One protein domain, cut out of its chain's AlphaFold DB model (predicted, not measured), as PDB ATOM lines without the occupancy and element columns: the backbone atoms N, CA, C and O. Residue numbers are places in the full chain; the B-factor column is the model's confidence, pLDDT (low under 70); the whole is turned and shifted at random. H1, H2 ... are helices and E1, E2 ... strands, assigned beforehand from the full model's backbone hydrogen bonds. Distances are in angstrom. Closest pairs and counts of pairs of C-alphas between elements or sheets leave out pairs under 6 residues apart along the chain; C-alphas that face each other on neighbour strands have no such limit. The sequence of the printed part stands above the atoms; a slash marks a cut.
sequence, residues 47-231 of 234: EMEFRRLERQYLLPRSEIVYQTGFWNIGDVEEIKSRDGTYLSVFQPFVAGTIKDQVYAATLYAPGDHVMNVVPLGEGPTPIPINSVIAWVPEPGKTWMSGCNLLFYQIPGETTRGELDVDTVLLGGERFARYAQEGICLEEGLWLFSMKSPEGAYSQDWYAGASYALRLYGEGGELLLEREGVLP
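What this domain is: This is residues 47 to 231 of the 234 residues of an uncharacterized protein of uncultured Flavonifractor sp (UniProt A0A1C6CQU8). Three four-stranded sheets lie face to face in a row with their strands crossed, E1 E4 E5 E6 at one end, E7 E10 E14 E13 in the middle and E12 E11 E15 E16 at the other end, and the single helix H1 covers the face of the first sheet that is turned away from the middle one. A fourth sheet, E2 E3 E8 E9, lies beside the middle sheet, and its strand E9 bends and runs on into E10. The printed part has 185 residues with one named helix followed by sixteen named strands, H1 and then E1 to E16 along the chain; each sheet is antiparallel, and the class is mostly strand. The whole is compact, with a radius of gyration of the C-alphas of 16.1 A, and its rounded outline spans 42 by 39 by 38 A.

How they stand to each other: H1, residues 47 to 56, is on the sheet of E1, residues 63 to 67, E4, residues 93 to 98, E5, residues 101 to 109, and E6, residues 112 to 119, at a height over the sheet of 9.3 A; this makes two layers, a helix on one face of a sheet. H1 runs across the strands, at 67 degrees to E5 on the local plane, and the closest C-alphas of the two, those of Phe 50 and Ala 105, are 6.8 A apart. In H1 every O i to N i+4 pair is within hydrogen-bond range. E4, E5 and E6 form a meander, each strand the antiparallel neighbour of the one before, with N 96 and O 103 at 2.8 A and N 104 and O 116 at 2.9 A; E1 is the neighbour of E4, with N 65 and O 95 at 2.9 A. The next sheet runs E2, residues 77 to 80, E3, residues 86 to 89, E8, residues 133 to 138, and E9, residues 141 to 145, with N 79 and O 87 at 2.8 A, N 88 and O 134 at 2.7 A, and N 135 and O 143 at 2.8 A. The third runs E7, residues 125 to 129, E10, residues 147 to 152, E14, residues 189 to 194, and E13, residues 183 to 186; it is strongly twisted, with N 127 and O 150 at 2.7 A, N 149 and O 192 at 2.9 A, and N 191 and O 183 at 2.8 A. E9 runs on into E10 at 75 degrees, and the closest C-alphas of E9 and E14, those of Ser 145 and Ser 193, are 5.9 A apart. The fourth runs E12, residues 174 to 181, E11, residues 160 to 168, E15, residues 210 to 216, and E16, residues 222 to 229, with N 177 and O 165, N 162 and O 214, and N 213 and O 226 each at 2.8 A. In the stack of sheets, face to face in turn, the strands of the sheet with E7 stand at 37 degrees to those of the sheet with E1 and at 55 degrees to those of the sheet with E12. The closest C-alphas of E5 and E7, those of Thr 106 and Ile 129, are 6.5 A apart; those of E12 and E14, Glu 181 and Phe 192, are 6.7 A apart.

Where its parts are: H1 begins at C-alpha 47, (136.237, 142.152, 87.386), and is 14.0 A long from first to last C-alpha. E5 measures 24.7 A and E6 23.5 A. E11 starts at C-alpha 160, (161.930, 149.490, 75.350), and measures 27.3 A; E12 measures 21.1 A. E16, 20.8 A long, ends at C-alpha 229, (159.165, 158.586, 94.179).

The domain as a whole: The two C-alphas farthest apart, those of Gln 56 and Gly 219, are 46.5 A apart. The printed part has no cut. The link from E14 to E15, residues 195 to 209, is long. The mean pLDDT of the printed part is 80.8; it is under 70 at residues 69 to 84, 110 to 111, 137 to 140, 170 and 196 to 204.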
ATOM      1  N   GLU A  47     137.078 140.968  87.530       83.88
ATOM      2  CA  GLU A  47     136.237 142.152  87.386       83.88
ATOM      3  C   GLU A  47     135.144 142.196  88.456       83.88
ATOM      4  O   GLU A  47     134.986 143.215  89.119       83.88
ATOM      5  N   MET A  48     134.368 141.124  88.648       85.38
ATOM      6  CA  MET A  48     133.258 141.151  89.603       85.38
ATOM      7  C   MET A  48     133.742 141.386  91.037       85.38
ATOM      8  O   MET A  48     133.096 142.137  91.775       85.38
ATOM      9  N   GLU A  49     134.875 140.787  91.407       85.00
ATOM     10  CA  GLU A  49     135.569 141.054  92.667       85.00
ATOM     11  C   GLU A  49     136.021 142.511  92.767       85.00
ATOM     12  O   GLU A  49     135.693 143.193  93.734       85.00
ATOM     13  N   PHE A  50     136.651 143.047  91.728       85.69
ATOM     14  CA  PHE A  50     137.054 144.447  91.692       85.69
ATOM     15  C   PHE A  50     135.857 145.403  91.822       85.69
ATOM     16  O   PHE A  50     135.871 146.313  92.648       85.69
ATOM     17  N   ARG A  51     134.742 145.134  91.130       88.38
ATOM     18  CA  ARG A  51     133.481 145.885  91.286       88.38
ATOM     19  C   ARG A  51     132.902 145.767  92.696       88.38
ATOM     20  O   ARG A  51     132.197 146.668  93.152       88.38
ATOM     21  N   ARG A  52     133.115 144.640  93.383       86.31
ATOM     22  CA  ARG A  52     132.732 144.477  94.792       86.31
ATOM     23  C   ARG A  52     133.594 145.363  95.683       86.31
ATOM     24  O   ARG A  52     133.022 146.029  96.544       86.31
ATOM     25  N   LEU A  53     134.899 145.427  95.433       86.62
ATOM     26  CA  LEU A  53     135.813 146.309  96.156       86.62
ATOM     27  C   LEU A  53     135.468 147.782  95.936       86.62
ATOM     28  O   LEU A  53     135.371 148.513  96.914       86.62
ATOM     29  N   GLU A  54     135.156 148.203  94.706       87.88
ATOM     30  CA  GLU A  54     134.673 149.567  94.441       87.88
ATOM     31  C   GLU A  54     133.486 149.920  95.346       87.88
ATOM     32  O   GLU A  54     133.488 150.947  96.017       87.88
ATOM     33  N   ARG A  55     132.495 149.026  95.458       88.31
ATOM     34  CA  ARG A  55     131.343 149.238  96.349       88.31
ATOM     35  C   ARG A  55     131.723 149.217  97.830       88.31
ATOM     36  O   ARG A  55     131.175 150.006  98.594       88.31
ATOM     37  N   GLN A  56     132.620 148.321  98.238       85.94
ATOM     38  CA  GLN A  56     133.061 148.184  99.627       85.94
ATOM     39  C   GLN A  56     133.817 149.427 100.112       85.94
ATOM     40  O   GLN A  56     133.599 149.865 101.239       85.94
ATOM     41  N   TYR A  57     134.652 150.011  99.252       83.44
ATOM     42  CA  TYR A  57     135.414 151.231  99.527       83.44
ATOM     43  C   TYR A  57     134.675 152.517  99.125       83.44
ATOM     44  O   TYR A  57     135.252 153.599  99.194       83.44
ATOM     45  N   LEU A  58     133.394 152.424  98.736       85.44
ATOM     46  CA  LEU A  58     132.562 153.554  98.290       85.44
ATOM     47  C   LEU A  58     133.181 154.352  97.128       85.44
ATOM     48  O   LEU A  58     132.966 155.558  96.993       85.44
ATOM     49  N   LEU A  59     133.935 153.664  96.277       83.12
ATOM     50  CA  LEU A  59     134.565 154.230  95.099       83.12
ATOM     51  C   LEU A  59     133.548 154.347  93.954       83.12
ATOM     52  O   LEU A  59     132.660 153.497  93.806       83.12
ATOM     53  N   PRO A  60     133.665 155.389  93.113       84.44
ATOM     54  CA  PRO A  60     132.927 155.445  91.864       84.44
ATOM     55  C   PRO A  60     133.321 154.282  90.945       84.44
ATOM     56  O   PRO A  60     134.337 153.619  91.131       84.44
ATOM     57  N   ARG A  61     132.504 154.030  89.924       86.38
ATOM     58  CA  ARG A  61     132.803 152.987  88.944       86.38
ATOM     59  C   ARG A  61     133.995 153.411  88.081       86.38
ATOM     60  O   ARG A  61     133.890 154.415  87.381       86.38
ATOM     61  N   SER A  62     135.072 152.632  88.112       87.69
ATOM     62  CA  SER A  62     136.267 152.842  87.293       87.69
ATOM     63  C   SER A  62     136.168 152.231  85.902       87.69
ATOM     64  O   SER A  62     135.410 151.281  85.653       87.69
ATOM     65  N   GLU A  63     136.957 152.782  84.989       89.88
ATOM     66  CA  GLU A  63     137.253 152.174  83.702       89.88
ATOM     67  C   GLU A  63     138.411 151.194  83.891       89.88
ATOM     68  O   GLU A  63     139.484 151.583  84.337       89.88
ATOM     69  N   ILE A  64     138.182 149.907  83.624       87.38
ATOM     70  CA  ILE A  64     139.227 148.891  83.787       87.38
ATOM     71  C   ILE A  64     140.212 149.065  82.638       87.38
ATOM     72  O   ILE A  64     139.829 148.914  81.481       87.38
ATOM     73  N   VAL A  65     141.461 149.382  82.975       86.00
ATOM     74  CA  VAL A  65     142.552 149.535  82.006       86.00
ATOM     75  C   VAL A  65     143.313 148.238  81.804       86.00
ATOM     76  O   VAL A  65     143.904 148.042  80.756       86.00
ATOM     77  N   TYR A  66     143.301 147.356  82.804       84.62
ATOM     78  CA  TYR A  66     143.920 146.046  82.699       84.62
ATOM     79  C   TYR A  66     143.317 145.082  83.706       84.62
ATOM     80  O   TYR A  66     143.047 145.446  84.853       84.62
ATOM     81  N   GLN A  67     143.152 143.833  83.295       83.81
ATOM     82  CA  GLN A  67     142.769 142.757  84.192       83.81
ATOM     83  C   GLN A  67     143.473 141.477  83.787       83.81
ATOM     84  O   GLN A  67     143.534 141.134  82.608       83.81
ATOM     85  N   THR A  68     143.951 140.747  84.780       77.81
ATOM     86  CA  THR A  68     144.300 139.347  84.589       77.81
ATOM     87  C   THR A  68     143.032 138.495  84.706       77.81
ATOM     88  O   THR A  68     142.023 138.894  85.302       77.81
ATOM     89  N   GLY A  69     143.068 137.306  84.131       67.69
ATOM     90  CA  GLY A  69     142.111 136.237  84.348       67.69
ATOM     91  C   GLY A  69     141.953 135.851  85.819       67.69
ATOM     92  O   GLY A  69     142.674 136.274  86.726       67.69
ATOM     93  N   PHE A  70     140.889 135.091  86.071       60.19
ATOM     94  CA  PHE A  70     140.436 134.774  87.419       60.19
ATOM     95  C   PHE A  70     140.943 133.420  87.908       60.19
ATOM     96  O   PHE A  70     141.242 132.540  87.107       60.19
ATOM     97  N   TRP A  71     140.963 133.259  89.236       57.34
ATOM     98  CA  TRP A  71     141.289 132.034  89.966       57.34
ATOM     99  C   TRP A  71     140.715 130.772  89.310       57.34
ATOM    100  O   TRP A  71     139.571 130.391  89.562       57.34
ATOM    101  N   ASN A  72     141.554 130.062  88.561       52.31
ATOM    102  CA  ASN A  72     141.361 128.649  88.292       52.31
ATOM    103  C   ASN A  72     142.260 127.899  89.275       52.31
ATOM    104  O   ASN A  72     143.483 127.979  89.211       52.31
ATOM    105  N   ILE A  73     141.655 127.223  90.256       40.53
ATOM    106  CA  ILE A  73     142.393 126.446  91.259       40.53
ATOM    107  C   ILE A  73     143.268 125.415  90.528       40.53
ATOM    108  O   ILE A  73     142.746 124.435  90.002       40.53
ATOM    109  N   GLY A  74     144.586 125.631  90.534       40.53
ATOM    110  CA  GLY A  74     145.573 124.746  89.908       40.53
ATOM    111  C   GLY A  74     146.146 125.224  88.571       40.53
ATOM    112  O   GLY A  74     147.091 124.594  88.107       40.53
ATOM    113  N   ASP A  75     145.646 126.326  88.005       48.56
ATOM    114  CA  ASP A  75     146.212 126.941  86.801       48.56
ATOM    115  C   ASP A  75     146.922 128.248  87.153       48.56
ATOM    116  O   ASP A  75     146.389 129.115  87.848       48.56
ATOM    117  N   VAL A  76     148.146 128.373  86.654       55.44
ATOM    118  CA  VAL A  76     148.869 129.637  86.601       55.44
ATOM    119  C   VAL A  76     148.439 130.326  85.317       55.44
ATOM    120  O   VAL A  76     148.500 129.717  84.249       55.44
ATOM    121  N   GLU A  77     147.984 131.571  85.403       61.78
ATOM    122  CA  GLU A  77     147.618 132.291  84.193       61.78
ATOM    123  C   GLU A  77     148.877 132.670  83.418       61.78
ATOM    124  O   GLU A  77     149.784 133.304  83.959       61.78
ATOM    125  N   GLU A  78     148.921 132.277  82.148       62.62
ATOM    126  CA  GLU A  78     149.975 132.666  81.222       62.62
ATOM    127  C   GLU A  78     149.545 133.914  80.450       62.62
ATOM    128  O   GLU A  78     148.728 133.860  79.530       62.62
ATOM    129  N   ILE A  79     150.118 135.053  80.817       65.94
ATOM    130  CA  ILE A  79     149.986 136.299  80.076       65.94
ATOM    131  C   ILE A  79     151.087 136.321  79.027       65.94
ATOM    132  O   ILE A  79     152.274 136.252  79.346       65.94
ATOM    133  N   LYS A  80     150.694 136.432  77.760       63.72
ATOM    134  CA  LYS A  80     151.638 136.666  76.675       63.72
ATOM    135  C   LYS A  80     151.808 138.168  76.496       63.72
ATOM    136  O   LYS A  80     150.900 138.837  76.009       63.72
ATOM    137  N   SER A  81     152.970 138.673  76.883       67.31
ATOM    138  CA  SER A  81     153.377 140.045  76.594       67.31
ATOM    139  C   SER A  81     153.460 140.283  75.080       67.31
ATOM    140  O   SER A  81     153.578 139.341  74.285       67.31
ATOM    141  N   ARG A  82     153.405 141.549  74.655       67.06
ATOM    142  CA  ARG A  82     153.444 141.935  73.236       67.06
ATOM    143  C   ARG A  82     154.743 141.518  72.540       67.06
ATOM    144  O   ARG A  82     154.729 141.216  71.349       67.06
ATOM    145  N   ASP A  83     155.840 141.454  73.287       64.44
ATOM    146  CA  ASP A  83     157.144 140.941  72.844       64.44
ATOM    147  C   ASP A  83     157.184 139.402  72.689       64.44
ATOM    148  O   ASP A  83     158.158 138.846  72.185       64.44
ATOM    149  N   GLY A  84     156.116 138.700  73.082       67.88
ATOM    150  CA  GLY A  84     156.015 137.245  73.048       67.88
ATOM    151  C   GLY A  84     156.504 136.540  74.315       67.88
ATOM    152  O   GLY A  84     156.452 135.307  74.349       67.88
ATOM    153  N   THR A  85     156.930 137.279  75.344       71.69
ATOM    154  CA  THR A  85     157.333 136.730  76.643       71.69
ATOM    155  C   THR A  85     156.122 136.153  77.377       71.69
ATOM    156  O   THR A  85     155.095 136.819  77.522       71.69
ATOM    157  N   TYR A  86     156.238 134.913  77.858       72.25
ATOM    158  CA  TYR A  86     155.210 134.278  78.686       72.25
ATOM    159  C   TYR A  86     155.452 134.599  80.160       72.25
ATOM    160  O   TYR A  86     156.519 134.306  80.709       72.25
ATOM    161  N   LEU A  87     154.443 135.195  80.785       77.88
ATOM    162  CA  LEU A  87     154.416 135.549  82.194       77.88
ATOM    163  C   LEU A  87     153.390 134.688  82.910       77.88
ATOM    164  O   LEU A  87     152.224 134.661  82.552       77.88
ATOM    165  N   SER A  88     153.825 134.027  83.960       78.31
ATOM    166  CA  SER A  88     153.007 133.248  84.865       78.31
ATOM    167  C   SER A  88     152.572 134.111  86.048       78.31
ATOM    168  O   SER A  88     153.396 134.460  86.896       78.31
ATOM    169  N   VAL A  89     151.289 134.459  86.119       80.19
ATOM    170  CA  VAL A  89     150.714 135.282  87.193       80.19
ATOM    171  C   VAL A  89     150.028 134.395  88.227       80.19
ATOM    172  O   VAL A  89     149.179 133.571  87.898       80.19
ATOM    173  N   PHE A  90     150.419 134.558  89.494       76.94
ATOM    174  CA  PHE A  90     149.935 133.725  90.600       76.94
ATOM    175  C   PHE A  90     148.753 134.340  91.352       76.94
ATOM    176  O   PHE A  90     147.885 133.601  91.810       76.94
ATOM    177  N   GLN A  91     148.719 135.666  91.512       83.25
ATOM    178  CA  GLN A  91     147.589 136.367  92.118       83.25
ATOM    179  C   GLN A  91     146.957 137.286  91.079       83.25
ATOM    180  O   GLN A  91     147.629 138.188  90.577       83.25
ATOM    181  N   PRO A  92     145.664 137.108  90.772       82.06
ATOM    182  CA  PRO A  92     144.991 138.001  89.856       82.06
ATOM    183  C   PRO A  92     145.071 139.453  90.315       82.06
ATOM    184  O   PRO A  92     144.907 139.748  91.503       82.06
ATOM    185  N   PHE A  93     145.273 140.365  89.372       86.06
ATOM    186  CA  PHE A  93     145.213 141.791  89.645       86.06
ATOM    187  C   PHE A  93     144.403 142.533  88.588       86.06
ATOM    188  O   PHE A  93     144.335 142.150  87.421       86.06
ATOM    189  N   VAL A  94     143.755 143.605  89.031       88.06
ATOM    190  CA  VAL A  94     142.920 144.467  88.196       88.06
ATOM    191  C   VAL A  94     143.325 145.903  88.460       88.06
ATOM    192  O   VAL A  94     143.393 146.316  89.616       88.06
ATOM    193  N   ALA A  95     143.580 146.652  87.393       88.38
ATOM    194  CA  ALA A  95     143.817 148.082  87.439       88.38
ATOM    195  C   ALA A  95     142.665 148.809  86.738       88.38
ATOM    196  O   ALA A  95     142.276 148.463  85.619       88.38
ATOM    197  N   GLY A  96     142.123 149.830  87.392       88.56
ATOM    198  CA  GLY A  96     141.081 150.688  86.848       88.56
ATOM    199  C   GLY A  96     141.341 152.155  87.148       88.56
ATOM    200  O   GLY A  96     141.947 152.499  88.158       88.56
ATOM    201  N   THR A  97     140.885 153.035  86.269       89.00
ATOM    202  CA  THR A  97     141.075 154.480  86.383       89.00
ATOM    203  C   THR A  97     139.762 155.173  86.717       89.00
ATOM    204  O   THR A  97     138.679 154.803  86.255       89.00
ATOM    205  N   ILE A  98     139.847 156.198  87.559       84.38
ATOM    206  CA  ILE A  98     138.740 157.104  87.849       84.38
ATOM    207  C   ILE A  98     139.301 158.516  87.875       84.38
ATOM    208  O   ILE A  98     140.050 158.855  88.785       84.38
ATOM    209  N   LYS A  99     138.863 159.359  86.933       82.12
ATOM    210  CA  LYS A  99     139.264 160.773  86.851       82.12
ATOM    211  C   LYS A  99     140.793 160.923  86.875       82.12
ATOM    212  O   LYS A  99     141.442 160.656  85.874       82.12
ATOM    213  N   ASP A 100     141.332 161.350  88.008       85.31
ATOM    214  CA  ASP A 100     142.719 161.676  88.305       85.31
ATOM    215  C   ASP A 100     143.384 160.628  89.213       85.31
ATOM    216  O   ASP A 100     144.361 160.932  89.888       85.31
ATOM    217  N   GLN A 101     142.863 159.399  89.277       87.62
ATOM    218  CA  GLN A 101     143.407 158.329  90.116       87.62
ATOM    219  C   GLN A 101     143.369 156.968  89.420       87.62
ATOM    220  O   GLN A 101     142.449 156.663  88.655       87.62
ATOM    221  N   VAL A 102     144.350 156.128  89.743       88.19
ATOM    222  CA  VAL A 102     144.362 154.701  89.418       88.19
ATOM    223  C   VAL A 102     144.139 153.893  90.680       88.19
ATOM    224  O   VAL A 102     144.749 154.147  91.716       88.19
ATOM    225  N   TYR A 103     143.292 152.886  90.558       87.94
ATOM    226  CA  TYR A 103     143.006 151.883  91.563       87.94
ATOM    227  C   TYR A 103     143.542 150.556  91.063       87.94
ATOM    228  O   TYR A 103     143.171 150.118  89.975       87.94
ATOM    229  N   ALA A 104     144.387 149.906  91.848       88.12
ATOM    230  CA  ALA A 104     144.885 148.580  91.535       88.12
ATOM    231  C   ALA A 104     144.616 147.626  92.687       88.12
ATOM    232  O   ALA A 104     145.103 147.823  93.797       88.12
ATOM    233  N   ALA A 105     143.857 146.573  92.408       87.56
ATOM    234  CA  ALA A 105     143.594 145.505  93.351       87.56
ATOM    235  C   ALA A 105     144.431 144.282  92.991       87.56
ATOM    236  O   ALA A 105     144.385 143.823  91.853       87.56
ATOM    237  N   THR A 106     145.144 143.721  93.963       86.62
ATOM    238  CA  THR A 106     145.681 142.356  93.891       86.62
ATOM    239  C   THR A 106     144.833 141.451  94.776       86.62
ATOM    240  O   THR A 106     144.589 141.774  95.938       86.62
ATOM    241  N   LEU A 107     144.371 140.331  94.227       83.38
ATOM    242  CA  LEU A 107     143.436 139.410  94.866       83.38
ATOM    243  C   LEU A 107     144.189 138.150  95.324       83.38
ATOM    244  O   LEU A 107     144.524 137.303  94.498       83.38
ATOM    245  N   TYR A 108     144.444 138.011  96.630       77.25
ATOM    246  CA  TYR A 108     145.169 136.871  97.224       77.25
ATOM    247  C   TYR A 108     144.274 135.684  97.538       77.25
ATOM    248  O   TYR A 108     144.683 134.532  97.414       77.25
ATOM    249  N   ALA A 109     143.057 135.972  97.969       72.25
ATOM    250  CA  ALA A 109     142.004 135.000  98.137       72.25
ATOM    251  C   ALA A 109     140.664 135.744  98.124       72.25
ATOM    252  O   ALA A 109     140.604 136.967  98.252       72.25
ATOM    253  N   PRO A 110     139.549 135.029  97.996       68.06
ATOM    254  CA  PRO A 110     138.240 135.617  98.222       68.06
ATOM    255  C   PRO A 110     138.148 136.338  99.586       68.06
ATOM    256  O   PRO A 110     138.204 135.708 100.640       68.06
ATOM    257  N   GLY A 111     138.009 137.669  99.558       69.62
ATOM    258  CA  GLY A 111     137.976 138.522 100.757       69.62
ATOM    259  C   GLY A 111     139.346 138.914 101.332       69.62
ATOM    260  O   GLY A 111     139.377 139.630 102.329       69.62
ATOM    261  N   ASP A 112     140.440 138.470 100.710       78.06
ATOM    262  CA  ASP A 112     141.816 138.859 101.023       78.06
ATOM    263  C   ASP A 112     142.448 139.529  99.797       78.06
ATOM    264  O   ASP A 112     142.669 138.909  98.748       78.06
ATOM    265  N   HIS A 113     142.686 140.830  99.903       83.50
ATOM    266  CA  HIS A 113     143.126 141.667  98.799       83.50
ATOM    267  C   HIS A 113     143.968 142.828  99.309       83.50
ATOM    268  O   HIS A 113     143.795 143.300 100.431       83.50
ATOM    269  N   VAL A 114     144.825 143.343  98.432       84.19
ATOM    270  CA  VAL A 114     145.478 144.639  98.629       84.19
ATOM    271  C   VAL A 114     144.993 145.588  97.549       84.19
ATOM    272  O   VAL A 114     144.972 145.229  96.373       84.19
ATOM    273  N   MET A 115     144.582 146.785  97.962       84.88
ATOM    274  CA  MET A 115     144.136 147.851  97.074       84.88
ATOM    275  C   MET A 115     145.113 149.016  97.174       84.88
ATOM    276  O   MET A 115     145.254 149.611  98.235       84.88
ATOM    277  N   ASN A 116     145.725 149.371  96.054       85.06
ATOM    278  CA  ASN A 116     146.549 150.559  95.920       85.06
ATOM    279  C   ASN A 116     145.748 151.646  95.207       85.06
ATOM    280  O   ASN A 116     145.090 151.374  94.201       85.06
ATOM    281  N   VAL A 117     145.815 152.878  95.713       86.06
ATOM    282  CA  VAL A 117     145.253 154.054  95.039       86.06
ATOM    283  C   VAL A 117     146.375 155.043  94.808       86.06
ATOM    284  O   VAL A 117     147.028 155.477  95.755       86.06
ATOM    285  N   VAL A 118     146.598 155.389  93.547       86.94
ATOM    286  CA  VAL A 118     147.692 156.265  93.133       86.94
ATOM    287  C   VAL A 118     147.110 157.442  92.354       86.94
ATOM    288  O   VAL A 118     146.302 157.219  91.449       86.94
ATOM    289  N   PRO A 119     147.481 158.693  92.671       86.56
ATOM    290  CA  PRO A 119     147.077 159.835  91.862       86.56
ATOM    291  C   PRO A 119     147.712 159.753  90.467       86.56
ATOM    292  O   PRO A 119     148.909 159.504  90.328       86.56
ATOM    293  N   LEU A 120     146.908 159.987  89.434       86.50
ATOM    294  CA  LEU A 120     147.379 160.182  88.070       86.50
ATOM    295  C   LEU A 120     148.009 161.567  87.961       86.50
ATOM    296  O   LEU A 120     147.344 162.587  88.146       86.50
ATOM    297  N   GLY A 121     149.301 161.588  87.658       82.31
ATOM    298  CA  GLY A 121     150.003 162.807  87.277       82.31
ATOM    299  C   GLY A 121     149.967 163.037  85.769       82.31
ATOM    300  O   GLY A 121     149.328 162.310  85.012       82.31
ATOM    301  N   GLU A 122     150.720 164.034  85.315       82.25
ATOM    302  CA  GLU A 122     151.040 164.166  83.895       82.25
ATOM    303  C   GLU A 122     152.074 163.093  83.523       82.25
ATOM    304  O   GLU A 122     153.192 163.111  84.042       82.25
ATOM    305  N   GLY A 123     151.705 162.132  82.669       87.00
ATOM    306  CA  GLY A 123     152.603 161.123  82.094       87.00
ATOM    307  C   GLY A 123     152.712 159.809  82.886       87.00
ATOM    308  O   GLY A 123     151.906 159.553  83.783       87.00
ATOM    309  N   PRO A 124     153.746 158.985  82.615       91.44
ATOM    310  CA  PRO A 124     153.871 157.642  83.174       91.44
ATOM    311  C   PRO A 124     153.737 157.589  84.693       91.44
ATOM    312  O   PRO A 124     154.518 158.228  85.401       91.44
ATOM    313  N   THR A 125     152.756 156.834  85.181       91.19
ATOM    314  CA  THR A 125     152.421 156.739  86.606       91.19
ATOM    315  C   THR A 125     152.704 155.323  87.119       91.19
ATOM    316  O   THR A 125     152.130 154.377  86.573       91.19
ATOM    317  N   PRO A 126     153.564 155.154  88.146       90.88
ATOM    318  CA  PRO A 126     153.850 153.855  88.747       90.88
ATOM    319  C   PRO A 126     152.711 153.390  89.657       90.88
ATOM    320  O   PRO A 126     152.254 154.118  90.534       90.88
ATOM    321  N   ILE A 127     152.297 152.143  89.490       88.88
ATOM    322  CA  ILE A 127     151.216 151.496  90.225       88.88
ATOM    323  C   ILE A 127     151.778 150.202  90.828       88.88
ATOM    324  O   ILE A 127     152.081 149.262  90.087       88.88
ATOM    325  N   PRO A 128     151.944 150.119  92.156       86.75
ATOM    326  CA  PRO A 128     152.421 148.904  92.801       86.75
ATOM    327  C   PRO A 128     151.433 147.752  92.642       86.75
ATOM    328  O   PRO A 128     150.251 147.879  92.966       86.75
ATOM    329  N   ILE A 129     151.931 146.599  92.196       84.88
ATOM    330  CA  ILE A 129     151.173 145.353  92.075       84.88
ATOM    331  C   ILE A 129     151.800 144.290  92.975       84.88
ATOM    332  O   ILE A 129     153.019 144.131  93.055       84.88
ATOM    333  N   ASN A 130     150.934 143.581  93.687       79.31
ATOM    334  CA  ASN A 130     151.281 142.692  94.791       79.31
ATOM    335  C   ASN A 130     151.290 141.209  94.395       79.31
ATOM    336  O   ASN A 130     151.411 140.320  95.240       79.31
ATOM    337  N   SER A 131     151.127 140.937  93.101       79.62
ATOM    338  CA  SER A 131     151.170 139.582  92.571       79.62
ATOM    339  C   SER A 131     152.596 139.068  92.524       79.62
ATOM    340  O   SER A 131     153.523 139.815  92.236       79.62
ATOM    341  N   VAL A 132     152.758 137.764  92.703       80.12
ATOM    342  CA  VAL A 132     153.936 137.034  92.257       80.12
ATOM    343  C   VAL A 132     153.802 136.792  90.759       80.12
ATOM    344  O   VAL A 132     152.788 136.277  90.284       80.12
ATOM    345  N   ILE A 133     154.821 137.201  90.013       80.31
ATOM    346  CA  ILE A 133     154.918 137.029  88.568       80.31
ATOM    347  C   ILE A 133     156.187 136.240  88.293       80.31
ATOM    348  O   ILE A 133     157.276 136.624  88.722       80.31
ATOM    349  N   ALA A 134     156.036 135.119  87.601       79.44
ATOM    350  CA  ALA A 134     157.138 134.313  87.121       79.44
ATOM    351  C   ALA A 134     157.305 134.476  85.615       79.44
ATOM    352  O   ALA A 134     156.329 134.618  84.890       79.44
ATOM    353  N   TRP A 135     158.536 134.433  85.128       78.19
ATOM    354  CA  TRP A 135     158.820 134.426  83.699       78.19
ATOM    355  C   TRP A 135     160.095 133.650  83.414       78.19
ATOM    356  O   TRP A 135     160.926 133.411  84.294       78.19
ATOM    357  N   VAL A 136     160.235 133.221  82.167       72.69
ATOM    358  CA  VAL A 136     161.372 132.422  81.712       72.69
ATOM    359  C   VAL A 136     162.106 133.224  80.639       72.69
ATOM    360  O   VAL A 136     161.774 133.091  79.464       72.69
ATOM    361  N   PRO A 137     163.074 134.084  81.015       66.75
ATOM    362  CA  PRO A 137     163.841 134.856  80.037       66.75
ATOM    363  C   PRO A 137     164.738 133.958  79.175       66.75
ATOM    364  O   PRO A 137     165.024 134.278  78.028       66.75
ATOM    365  N   GLU A 138     165.168 132.811  79.711       68.06
ATOM    366  CA  GLU A 138     165.970 131.815  79.003       68.06
ATOM    367  C   GLU A 138     165.491 130.400  79.358       68.06
ATOM    368  O   GLU A 138     165.141 130.152  80.518       68.06
ATOM    369  N   PRO A 139     165.532 129.433  78.420       68.56
ATOM    370  CA  PRO A 139     165.188 128.045  78.713       68.56
ATOM    371  C   PRO A 139     165.953 127.505  79.932       68.56
ATOM    372  O   PRO A 139     167.181 127.531  79.979       68.56
ATOM    373  N   GLY A 140     165.222 127.005  80.930       69.56
ATOM    374  CA  GLY A 140     165.797 126.455  82.165       69.56
ATOM    375  C   GLY A 140     166.113 127.482  83.260       69.56
ATOM    376  O   GLY A 140     166.502 127.076  84.354       69.56
ATOM    377  N   LYS A 141     165.912 128.784  83.018       71.62
ATOM    378  CA  LYS A 141     166.001 129.830  84.046       71.62
ATOM    379  C   LYS A 141     164.629 130.443  84.285       71.62
ATOM    380  O   LYS A 141     164.156 131.238  83.485       71.62
ATOM    381  N   THR A 142     164.011 130.105  85.410       72.94
ATOM    382  CA  THR A 142     162.772 130.747  85.857       72.94
ATOM    383  C   THR A 142     163.099 131.860  86.835       72.94
ATOM    384  O   THR A 142     163.795 131.647  87.827       72.94
ATOM    385  N   TRP A 143     162.584 133.045  86.547       75.00
ATOM    386  CA  TRP A 143     162.623 134.193  87.434       75.00
ATOM    387  C   TRP A 143     161.248 134.373  88.046       75.00
ATOM    388  O   TRP A 143     160.244 134.151  87.380       75.00
ATOM    389  N   MET A 144     161.207 134.731  89.323       76.19
ATOM    390  CA  MET A 144     159.974 135.038  90.037       76.19
ATOM    391  C   MET A 144     160.183 136.333  90.802       76.19
ATOM    392  O   MET A 144     161.202 136.499  91.475       76.19
ATOM    393  N   SER A 145     159.213 137.231  90.715       76.31
ATOM    394  CA  SER A 145     159.183 138.462  91.489       76.31
ATOM    395  C   SER A 145     157.829 138.623  92.163       76.31
ATOM    396  O   SER A 145     156.798 138.563  91.500       76.31
ATOM    397  N   GLY A 146     157.840 138.856  93.475       73.75
ATOM    398  CA  GLY A 146     156.685 139.371  94.222       73.75
ATOM    399  C   GLY A 146     156.644 140.902  94.284       73.75
ATOM    400  O   GLY A 146     155.848 141.465  95.024       73.75
ATOM    401  N   CYS A 147     157.534 141.587  93.567       78.00
ATOM    402  CA  CYS A 147     157.719 143.031  93.642       78.00
ATOM    403  C   CYS A 147     157.577 143.627  92.245       78.00
ATOM    404  O   CYS A 147     158.560 143.775  91.523       78.00
ATOM    405  N   ASN A 148     156.341 143.953  91.875       85.62
ATOM    406  CA  ASN A 148     156.003 144.350  90.517       85.62
ATOM    407  C   ASN A 148     155.446 145.774  90.482       85.62
ATOM    408  O   ASN A 148     154.630 146.155  91.323       85.62
ATOM    409  N   LEU A 149     155.882 146.555  89.496       89.19
ATOM    410  CA  LEU A 149     155.399 147.907  89.232       89.19
ATOM    411  C   LEU A 149     154.772 147.953  87.847       89.19
ATOM    412  O   LEU A 149     155.409 147.615  86.852       89.19
ATOM    413  N   LEU A 150     153.527 148.399  87.788       90.69
ATOM    414  CA  LEU A 150     152.819 148.651  86.548       90.69
ATOM    415  C   LEU A 150     152.898 150.146  86.244       90.69
ATOM    416  O   LEU A 150     152.484 150.959  87.058       90.69
ATOM    417  N   PHE A 151     153.432 150.529  85.095       92.56
ATOM    418  CA  PHE A 151     153.422 151.913  84.642       92.56
ATOM    419  C   PHE A 151     152.297 152.117  83.638       92.56
ATOM    420  O   PHE A 151     152.261 151.460  82.599       92.56
ATOM    421  N   TYR A 152     151.398 153.045  83.954       92.00
ATOM    422  CA  TYR A 152     150.303 153.469  83.082       92.00
ATOM    423  C   TYR A 152     150.615 154.822  82.429       92.00
ATOM    424  O   TYR A 152     151.367 155.603  83.001       92.00
ATOM    425  N   GLN A 153     150.019 155.115  81.269       91.56
ATOM    426  CA  GLN A 153     150.296 156.299  80.427       91.56
ATOM    427  C   GLN A 153     151.702 156.320  79.810       91.56
ATOM    428  O   GLN A 153     152.313 157.378  79.647       91.56
ATOM    429  N   ILE A 154     152.225 155.147  79.453       91.94
ATOM    430  CA  ILE A 154     153.460 155.042  78.667       91.94
ATOM    431  C   ILE A 154     153.202 155.511  77.219       91.94
ATOM    432  O   ILE A 154     152.173 155.154  76.645       91.94
ATOM    433  N   PRO A 155     154.091 156.302  76.590       91.12
ATOM    434  CA  PRO A 155     153.936 156.687  75.187       91.12
ATOM    435  C   PRO A 155     153.834 155.462  74.269       91.12
ATOM    436  O   PRO A 155     154.652 154.548  74.373       91.12
ATOM    437  N   GLY A 156     152.864 155.451  73.349       88.12
ATOM    438  CA  GLY A 156     152.605 154.304  72.461       88.12
ATOM    439  C   GLY A 156     153.761 153.952  71.511       88.12
ATOM    440  O   GLY A 156     153.862 152.812  71.069       88.12
ATOM    441  N   GLU A 157     154.661 154.902  71.249       90.00
ATOM    442  CA  GLU A 157     155.881 154.721  70.443       90.00
ATOM    443  C   GLU A 157     157.006 153.985  71.200       90.00
ATOM    444  O   GLU A 157     158.032 153.647  70.615       90.00
ATOM    445  N   THR A 158     156.823 153.722  72.499       91.06
ATOM    446  CA  THR A 158     157.819 153.039  73.332       91.06
ATOM    447  C   THR A 158     157.968 151.582  72.904       91.06
ATOM    448  O   THR A 158     156.995 150.828  72.867       91.06
ATOM    449  N   THR A 159     159.204 151.164  72.654       89.56
ATOM    450  CA  THR A 159     159.573 149.778  72.325       89.56
ATOM    451  C   THR A 159     160.452 149.140  73.392       89.56
ATOM    452  O   THR A 159     160.510 147.914  73.480       89.56
ATOM    453  N   ARG A 160     161.099 149.951  74.238       90.38
ATOM    454  CA  ARG A 160     161.930 149.490  75.350       90.38
ATOM    455  C   ARG A 160     161.813 150.442  76.533       90.38
ATOM    456  O   ARG A 160     161.851 151.657  76.365       90.38
ATOM    457  N   GLY A 161     161.696 149.885  77.733       91.19
ATOM    458  CA  GLY A 161     161.667 150.635  78.982       91.19
ATOM    459  C   GLY A 161     162.715 150.103  79.946       91.19
ATOM    460  O   GLY A 161     162.863 148.891  80.081       91.19
ATOM    461  N   GLU A 162     163.418 150.999  80.623       93.50
ATOM    462  CA  GLU A 162     164.340 150.686  81.709       93.50
ATOM    463  C   GLU A 162     163.890 151.393  82.985       93.50
ATOM    464  O   GLU A 162     163.483 152.559  82.952       93.50
ATOM    465  N   LEU A 163     163.992 150.692  84.110       92.50
ATOM    466  CA  LEU A 163     163.685 151.235  85.424       92.50
ATOM    467  C   LEU A 163     164.859 151.051  86.383       92.50
ATOM    468  O   LEU A 163     165.265 149.925  86.695       92.50
ATOM    469  N   ASP A 164     165.328 152.175  86.912       91.00
ATOM    470  CA  ASP A 164     166.222 152.233  88.058       91.00
ATOM    471  C   ASP A 164     165.402 152.512  89.317       91.00
ATOM    472  O   ASP A 164     164.523 153.375  89.307       91.00
ATOM    473  N   VAL A 165     165.694 151.807  90.408       87.69
ATOM    474  CA  VAL A 165     165.090 152.034  91.727       87.69
ATOM    475  C   VAL A 165     166.184 152.056  92.779       87.69
ATOM    476  O   VAL A 165     167.031 151.163  92.824       87.69
ATOM    477  N   ASP A 166     166.144 153.061  93.646       87.44
ATOM    478  CA  ASP A 166     167.100 153.271  94.724       87.44
ATOM    479  C   ASP A 166     166.366 153.567  96.033       87.44
ATOM    480  O   ASP A 166     165.534 154.472  96.123       87.44
ATOM    481  N   THR A 167     166.668 152.773  97.055       84.81
ATOM    482  CA  THR A 167     166.026 152.833  98.367       84.81
ATOM    483  C   THR A 167     167.029 152.581  99.484       84.81
ATOM    484  O   THR A 167     168.141 152.092  99.268       84.81
ATOM    485  N   VAL A 168     166.630 152.902 100.709       79.88
ATOM    486  CA  VAL A 168     167.384 152.598 101.924       79.88
ATOM    487  C   VAL A 168     166.553 151.637 102.763       79.88
ATOM    488  O   VAL A 168     165.465 151.975 103.218       79.88
ATOM    489  N   LEU A 169     167.070 150.428 102.961       76.44
ATOM    490  CA  LEU A 169     166.407 149.375 103.719       76.44
ATOM    491  C   LEU A 169     166.378 149.698 105.220       76.44
ATOM    492  O   LEU A 169     167.196 150.464 105.743       76.44
ATOM    493  N   LEU A 170     165.463 149.037 105.933       65.44
ATOM    494  CA  LEU A 170     165.433 149.010 107.396       65.44
ATOM    495  C   LEU A 170     166.776 148.476 107.926       65.44
ATOM    496  O   LEU A 170     167.060 147.287 107.835       65.44
ATOM    497  N   GLY A 171     167.609 149.375 108.452       70.62
ATOM    498  CA  GLY A 171     169.004 149.091 108.818       70.62
ATOM    499  C   GLY A 171     170.017 150.083 108.239       70.62
ATOM    500  O   GLY A 171     171.174 150.071 108.643       70.62
ATOM    501  N   GLY A 172     169.584 150.976 107.340       73.31
ATOM    502  CA  GLY A 172     170.435 152.001 106.727       73.31
ATOM    503  C   GLY A 172     171.244 151.500 105.530       73.31
ATOM    504  O   GLY A 172     172.035 152.255 104.966       73.31
ATOM    505  N   GLU A 173     171.053 150.244 105.126       78.62
ATOM    506  CA  GLU A 173     171.689 149.679 103.940       78.62
ATOM    507  C   GLU A 173     171.031 150.231 102.676       78.62
ATOM    508  O   GLU A 173     169.819 150.134 102.491       78.62
ATOM    509  N   ARG A 174     171.836 150.811 101.782       78.81
ATOM    510  CA  ARG A 174     171.348 151.278 100.485       78.81
ATOM    511  C   ARG A 174     171.165 150.093  99.546       78.81
ATOM    512  O   ARG A 174     172.084 149.295  99.358       78.81
ATOM    513  N   PHE A 175     170.006 150.025  98.914       76.38
ATOM    514  CA  PHE A 175     169.674 149.024  97.923       76.38
ATOM    515  C   PHE A 175     169.276 149.712  96.623       76.38
ATOM    516  O   PHE A 175     168.259 150.396  96.558       76.38
ATOM    517  N   ALA A 176     170.075 149.488  95.583       75.12
ATOM    518  CA  ALA A 176     169.812 150.011  94.254       75.12
ATOM    519  C   ALA A 176     169.730 148.880  93.222       75.12
ATOM    520  O   ALA A 176     170.470 147.883  93.271       75.12
ATOM    521  N   ARG A 177     168.818 149.045  92.271       77.38
ATOM    522  CA  ARG A 177     168.663 148.216  91.078       77.38
ATOM    523  C   ARG A 177     168.643 149.139  89.878       77.38
ATOM    524  O   ARG A 177     167.901 150.110  89.877       77.38
ATOM    525  N   TYR A 178     169.461 148.818  88.889       70.19
ATOM    526  CA  TYR A 178     169.615 149.619  87.685       70.19
ATOM    527  C   TYR A 178     169.252 148.784  86.459       70.19
ATOM    528  O   TYR A 178     169.486 147.572  86.458       70.19
ATOM    529  N   ALA A 179     168.717 149.445  85.437       73.12
ATOM    530  CA  ALA A 179     168.406 148.927  84.114       73.12
ATOM    531  C   ALA A 179     167.502 147.685  84.132       73.12
ATOM    532  O   ALA A 179     167.763 146.695  83.448       73.12
ATOM    533  N   GLN A 180     166.434 147.714  84.935       79.62
ATOM    534  CA  GLN A 180     165.425 146.657  84.888       79.62
ATOM    535  C   GLN A 180     164.575 146.843  83.636       79.62
ATOM    536  O   GLN A 180     163.893 147.858  83.504       79.62
ATOM    537  N   GLU A 181     164.629 145.877  82.722       86.62
ATOM    538  CA  GLU A 181     163.853 145.940  81.486       86.62
ATOM    539  C   GLU A 181     162.365 145.715  81.763       86.62
ATOM    540  O   GLU A 181     161.967 144.796  82.485       86.62
ATOM    541  N   GLY A 182     161.550 146.602  81.202       86.19
ATOM    542  CA  GLY A 182     160.101 146.542  81.277       86.19
ATOM    543  C   GLY A 182     159.510 145.633  80.209       86.19
ATOM    544  O   GLY A 182     160.053 145.478  79.119       86.19
ATOM    545  N   ILE A 183     158.349 145.075  80.525       87.62
ATOM    546  CA  ILE A 183     157.599 144.160  79.678       87.62
ATOM    547  C   ILE A 183     156.307 144.858  79.247       87.62
ATOM    548  O   ILE A 183     155.510 145.283  80.085       87.62
ATOM    549  N   CYS A 184     156.100 144.999  77.939       87.81
ATOM    550  CA  CYS A 184     154.925 145.665  77.380       87.81
ATOM    551  C   CYS A 184     153.706 144.735  77.433       87.81
ATOM    552  O   CYS A 184     153.596 143.796  76.640       87.81
ATOM    553  N   LEU A 185     152.786 145.000  78.364       84.56
ATOM    554  CA  LEU A 185     151.558 144.216  78.497       84.56
ATOM    555  C   LEU A 185     150.521 144.662  77.466       84.56
ATOM    556  O   LEU A 185     150.026 143.846  76.693       84.56
ATOM    557  N   GLU A 186     150.242 145.964  77.426       84.00
ATOM    558  CA  GLU A 186     149.293 146.592  76.505       84.00
ATOM    559  C   GLU A 186     149.776 147.994  76.107       84.00
ATOM    560  O   GLU A 186     150.762 148.518  76.632       84.00
ATOM    561  N   GLU A 187     149.095 148.621  75.149       84.44
ATOM    562  CA  GLU A 187     149.407 149.996  74.763       84.44
ATOM    563  C   GLU A 187     149.268 150.939  75.965       84.44
ATOM    564  O   GLU A 187     148.236 150.998  76.629       84.44
ATOM    565  N   GLY A 188     150.345 151.662  76.272       88.31
ATOM    566  CA  GLY A 188     150.401 152.550  77.426       88.31
ATOM    567  C   GLY A 188     150.554 151.868  78.783       88.31
ATOM    568  O   GLY A 188     150.548 152.580  79.791       88.31
ATOM    569  N   LEU A 189     150.743 150.542  78.824       90.50
ATOM    570  CA  LEU A 189     150.845 149.768  80.056       90.50
ATOM    571  C   LEU A 189     152.047 148.817  80.068       90.50
ATOM    572  O   LEU A 189     152.122 147.853  79.303       90.50
ATOM    573  N   TRP A 190     152.981 149.075  80.979       92.25
ATOM    574  CA  TRP A 190     154.248 148.350  81.068       92.25
ATOM    575  C   TRP A 190     154.475 147.783  82.461       92.25
ATOM    576  O   TRP A 190     154.209 148.447  83.458       92.25
ATOM    577  N   LEU A 191     154.993 146.563  82.534       90.12
ATOM    578  CA  LEU A 191     155.292 145.858  83.773       90.12
ATOM    579  C   LEU A 191     156.797 145.824  84.025       90.12
ATOM    580  O   LEU A 191     157.559 145.371  83.178       90.12
ATOM    581  N   PHE A 192     157.214 146.221  85.220       89.19
ATOM    582  CA  PHE A 192     158.588 146.110  85.690       89.19
ATOM    583  C   PHE A 192     158.631 145.188  86.902       89.19
ATOM    584  O   PHE A 192     158.128 145.520  87.980       89.19
ATOM    585  N   SER A 193     159.235 144.020  86.711       82.94
ATOM    586  CA  SER A 193     159.345 142.989  87.738       82.94
ATOM    587  C   SER A 193     160.700 143.074  88.424       82.94
ATOM    588  O   SER A 193     161.737 142.814  87.812       82.94
ATOM    589  N   MET A 194     160.709 143.419  89.709       79.25
ATOM    590  CA  MET A 194     161.944 143.712  90.428       79.25
ATOM    591  C   MET A 194     162.431 142.537  91.255       79.25
ATOM    592  O   MET A 194     161.653 141.876  91.942       79.25
ATOM    593  N   LYS A 195     163.743 142.297  91.267       75.12
ATOM    594  CA  LYS A 195     164.322 141.337  92.211       75.12
ATOM    595  C   LYS A 195     164.468 141.997  93.579       75.12
ATOM    596  O   LYS A 195     165.294 142.899  93.737       75.12
ATOM    597  N   SER A 196     163.705 141.511  94.552       69.19
ATOM    598  CA  SER A 196     163.758 142.004  95.923       69.19
ATOM    599  C   SER A 196     165.114 141.733  96.601       69.19
ATOM    600  O   SER A 196     165.870 140.848  96.170       69.19
ATOM    601  N   PRO A 197     165.459 142.506  97.645       69.50
ATOM    602  CA  PRO A 197     166.510 142.134  98.591       69.50
ATOM    603  C   PRO A 197     166.237 140.756  99.215       69.50
ATOM    604  O   PRO A 197     165.083 140.342  99.340       69.50
ATOM    605  N   GLU A 198     167.283 140.037  99.635       63.88
ATOM    606  CA  GLU A 198     167.106 138.755 100.330       63.88
ATOM    607  C   GLU A 198     166.216 138.928 101.573       63.88
ATOM    608  O   GLU A 198     166.489 139.757 102.437       63.88
ATOM    609  N   GLY A 199     165.129 138.152 101.647       56.81
ATOM    610  CA  GLY A 199     164.171 138.191 102.758       56.81
ATOM    611  C   GLY A 199     163.040 139.219 102.629       56.81
ATOM    612  O   GLY A 199     162.126 139.195 103.451       56.81
ATOM    613  N   ALA A 200     163.043 140.073 101.601       57.31
ATOM    614  CA  ALA A 200     161.961 141.022 101.349       57.31
ATOM    615  C   ALA A 200     160.944 140.428 100.355       57.31
ATOM    616  O   ALA A 200     161.262 140.195  99.189       57.31
ATOM    617  N   TYR A 201     159.725 140.157 100.825       54.34
ATOM    618  CA  TYR A 201     158.637 139.577 100.020       54.34
ATOM    619  C   TYR A 201     157.460 140.542  99.792       54.34
ATOM    620  O   TYR A 201     156.547 140.201  99.045       54.34
ATOM    621  N   SER A 202     157.468 141.724 100.417       58.34
ATOM    622  CA  SER A 202     156.387 142.721 100.364       58.34
ATOM    623  C   SER A 202     156.828 144.016  99.670       58.34
ATOM    624  O   SER A 202     158.014 144.233  99.446       58.34
ATOM    625  N   GLN A 203     155.881 144.891  99.322       61.03
ATOM    626  CA  GLN A 203     156.159 146.206  98.710       61.03
ATOM    627  C   GLN A 203     156.849 147.183  99.666       61.03
ATOM    628  O   GLN A 203     157.417 148.181  99.225       61.03
ATOM    629  N   ASP A 204     156.843 146.870 100.962       66.44
ATOM    630  CA  ASP A 204     157.318 147.743 102.037       66.44
ATOM    631  C   ASP A 204     158.766 148.206 101.837       66.44
ATOM    632  O   ASP A 204     159.137 149.276 102.305       66.44
ATOM    633  N   TRP A 205     159.598 147.427 101.137       71.25
ATOM    634  CA  TRP A 205     161.007 147.784 100.953       71.25
ATOM    635  C   TRP A 205     161.240 148.852  99.873       71.25
ATOM    636  O   TRP A 205     162.270 149.527  99.917       71.25
ATOM    637  N   TYR A 206     160.324 149.010  98.910       75.06
ATOM    638  CA  TYR A 206     160.431 150.026  97.853       75.06
ATOM    639  C   TYR A 206     159.408 151.162  97.988       75.06
ATOM    640  O   TYR A 206     159.427 152.097  97.187       75.06
ATOM    641  N   ALA A 207     158.530 151.107  98.990       79.19
ATOM    642  CA  ALA A 207     157.671 152.225  99.359       79.19
ATOM    643  C   ALA A 207     158.528 153.475  99.631       79.19
ATOM    644  O   ALA A 207     159.488 153.418 100.399       79.19
ATOM    645  N   GLY A 208     158.229 154.587  98.953       82.75
ATOM    646  CA  GLY A 208     159.014 155.819  99.078       82.75
ATOM    647  C   GLY A 208     160.399 155.780  98.414       82.75
ATOM    648  O   GLY A 208     161.176 156.720  98.581       82.75
ATOM    649  N   ALA A 209     160.728 154.730  97.652       86.50
ATOM    650  CA  ALA A 209     161.984 154.657  96.914       86.50
ATOM    651  C   ALA A 209     162.015 155.655  95.753       86.50
ATOM    652  O   ALA A 209     161.006 155.879  95.077       86.50
ATOM    653  N   SER A 210     163.196 156.199  95.473       90.19
ATOM    654  CA  SER A 210     163.420 156.998  94.273       90.19
ATOM    655  C   SER A 210     163.500 156.083  93.058       90.19
ATOM    656  O   SER A 210     164.113 155.015  93.121       90.19
ATOM    657  N   TYR A 211     162.923 156.507  91.941       91.94
ATOM    658  CA  TYR A 211     163.038 155.798  90.672       91.94
ATOM    659  C   TYR A 211     163.458 156.727  89.538       91.94
ATOM    660  O   TYR A 211     163.147 157.919  89.560       91.94
ATOM    661  N   ALA A 212     164.115 156.153  88.531       93.12
ATOM    662  CA  ALA A 212     164.339 156.772  87.231       93.12
ATOM    663  C   ALA A 212     163.843 155.823  86.132       93.12
ATOM    664  O   ALA A 212     164.320 154.697  85.998       93.12
ATOM    665  N   LEU A 213     162.851 156.272  85.371       94.69
ATOM    666  CA  LEU A 213     162.256 155.568  84.242       94.69
ATOM    667  C   LEU A 213     162.823 156.144  82.945       94.69
ATOM    668  O   LEU A 213     162.706 157.347  82.712       94.69
ATOM    669  N   ARG A 214     163.366 155.289  82.078       95.12
ATOM    670  CA  ARG A 214     163.829 155.659  80.734       95.12
ATOM    671  C   ARG A 214     163.067 154.864  79.691       95.12
ATOM    672  O   ARG A 214     163.005 153.641  79.766       95.12
ATOM    673  N   LEU A 215     162.480 155.560  78.728       94.81
ATOM    674  CA  LEU A 215     161.666 154.978  77.669       94.81
ATOM    675  C   LEU A 215     162.307 155.274  76.324       94.81
ATOM    676  O   LEU A 215     162.680 156.415  76.050       94.81
ATOM    677  N   TYR A 216     162.402 154.250  75.491       93.62
ATOM    678  CA  TYR A 216     163.077 154.296  74.207       93.62
ATOM    679  C   TYR A 216     162.129 153.892  73.082       93.62
ATOM    680  O   TYR A 216     161.263 153.031  73.271       93.62
ATOM    681  N   GLY A 217     162.308 154.517  71.922       93.00
ATOM    682  CA  GLY A 217     161.581 154.198  70.698       93.00
ATOM    683  C   GLY A 217     162.295 153.147  69.852       93.00
ATOM    684  O   GLY A 217     163.314 152.576  70.248       93.00
ATOM    685  N   GLU A 218     161.736 152.837  68.683       89.38
ATOM    686  CA  GLU A 218     162.198 151.745  67.810       89.38
ATOM    687  C   GLU A 218     163.660 151.902  67.356       89.38
ATOM    688  O   GLU A 218     164.381 150.911  67.253       89.38
ATOM    689  N   GLY A 219     164.125 153.135  67.135       87.19
ATOM    690  CA  GLY A 219     165.507 153.422  66.747       87.19
ATOM    691  C   GLY A 219     166.502 153.441  67.913       87.19
ATOM    692  O   GLY A 219     167.689 153.688  67.694       87.19
ATOM    693  N   GLY A 220     166.047 153.172  69.143       87.56
ATOM    694  CA  GLY A 220     166.849 153.266  70.364       87.56
ATOM    695  C   GLY A 220     167.020 154.695  70.889       87.56
ATOM    696  O   GLY A 220     167.792 154.918  71.823       87.56
ATOM    697  N   GLU A 221     166.322 155.671  70.311       92.88
ATOM    698  CA  GLU A 221     166.259 157.037  70.814       92.88
ATOM    699  C   GLU A 221     165.531 157.110  72.157       92.88
ATOM    700  O   GLU A 221     164.548 156.408  72.386       92.88
ATOM    701  N   LEU A 222     166.009 157.982  73.046       94.31
ATOM    702  CA  LEU A 222     165.349 158.261  74.317       94.31
ATOM    703  C   LEU A 222     164.113 159.136  74.060       94.31
ATOM    704  O   LEU A 222     164.245 160.293  73.664       94.31
ATOM    705  N   LEU A 223     162.926 158.584  74.305       92.50
ATOM    706  CA  LEU A 223     161.644 159.284  74.185       92.50
ATOM    707  C   LEU A 223     161.316 160.074  75.450       92.50
ATOM    708  O   LEU A 223     160.793 161.185  75.384       92.50
ATOM    709  N   LEU A 224     161.599 159.482  76.611       93.38
ATOM    710  CA  LEU A 224     161.286 160.071  77.905       93.38
ATOM    711  C   LEU A 224     162.259 159.571  78.968       93.38
ATOM    712  O   LEU A 224     162.517 158.375  79.068       93.38
ATOM    713  N   GLU A 225     162.715 160.487  79.813       93.88
ATOM    714  CA  GLU A 225     163.323 160.174  81.100       93.88
ATOM    715  C   GLU A 225     162.508 160.853  82.198       93.88
ATOM    716  O   GLU A 225     162.177 162.038  82.101       93.88
ATOM    717  N   ARG A 226     162.128 160.085  83.220       92.00
ATOM    718  CA  ARG A 226     161.320 160.570  84.335       92.00
ATOM    719  C   ARG A 226     161.872 160.063  85.650       92.00
ATOM    720  O   ARG A 226     161.970 158.860  85.859       92.00
ATOM    721  N   GLU A 227     162.113 160.988  86.562       92.44
ATOM    722  CA  GLU A 227     162.416 160.675  87.952       92.44
ATOM    723  C   GLU A 227     161.184 160.884  88.832       92.44
ATOM    724  O   GLU A 227     160.318 161.721  88.549       92.44
ATOM    725  N   GLY A 228     161.100 160.122  89.914       89.69
ATOM    726  CA  GLY A 228     160.037 160.280  90.891       89.69
ATOM    727  C   GLY A 228     160.247 159.435  92.132       89.69
ATOM    728  O   GLY A 228     161.298 158.830  92.333       89.69
ATOM    729  N   VAL A 229     159.214 159.404  92.968       89.56
ATOM    730  CA  VAL A 229     159.165 158.586  94.179       89.56
ATOM    731  C   VAL A 229     158.033 157.581  94.023       89.56
ATOM    732  O   VAL A 229     156.946 157.938  93.560       89.56
ATOM    733  N   LEU A 230     158.300 156.321  94.356       86.75
ATOM    734  CA  LEU A 230     157.289 155.273  94.327       86.75
ATOM    735  C   LEU A 230     156.247 155.521  95.426       86.75
ATOM    736  O   LEU A 230     156.617 155.885  96.546       86.75
ATOM    737  N   PRO A 231     154.953 155.327  95.124       79.00
ATOM    738  CA  PRO A 231     153.899 155.562  96.095       79.00
ATOM    739  C   PRO A 231     154.037 154.591  97.269       79.00
ATOM    740  O   PRO A 231     154.394 153.423  97.094       79.00
TER     741      PRO A 231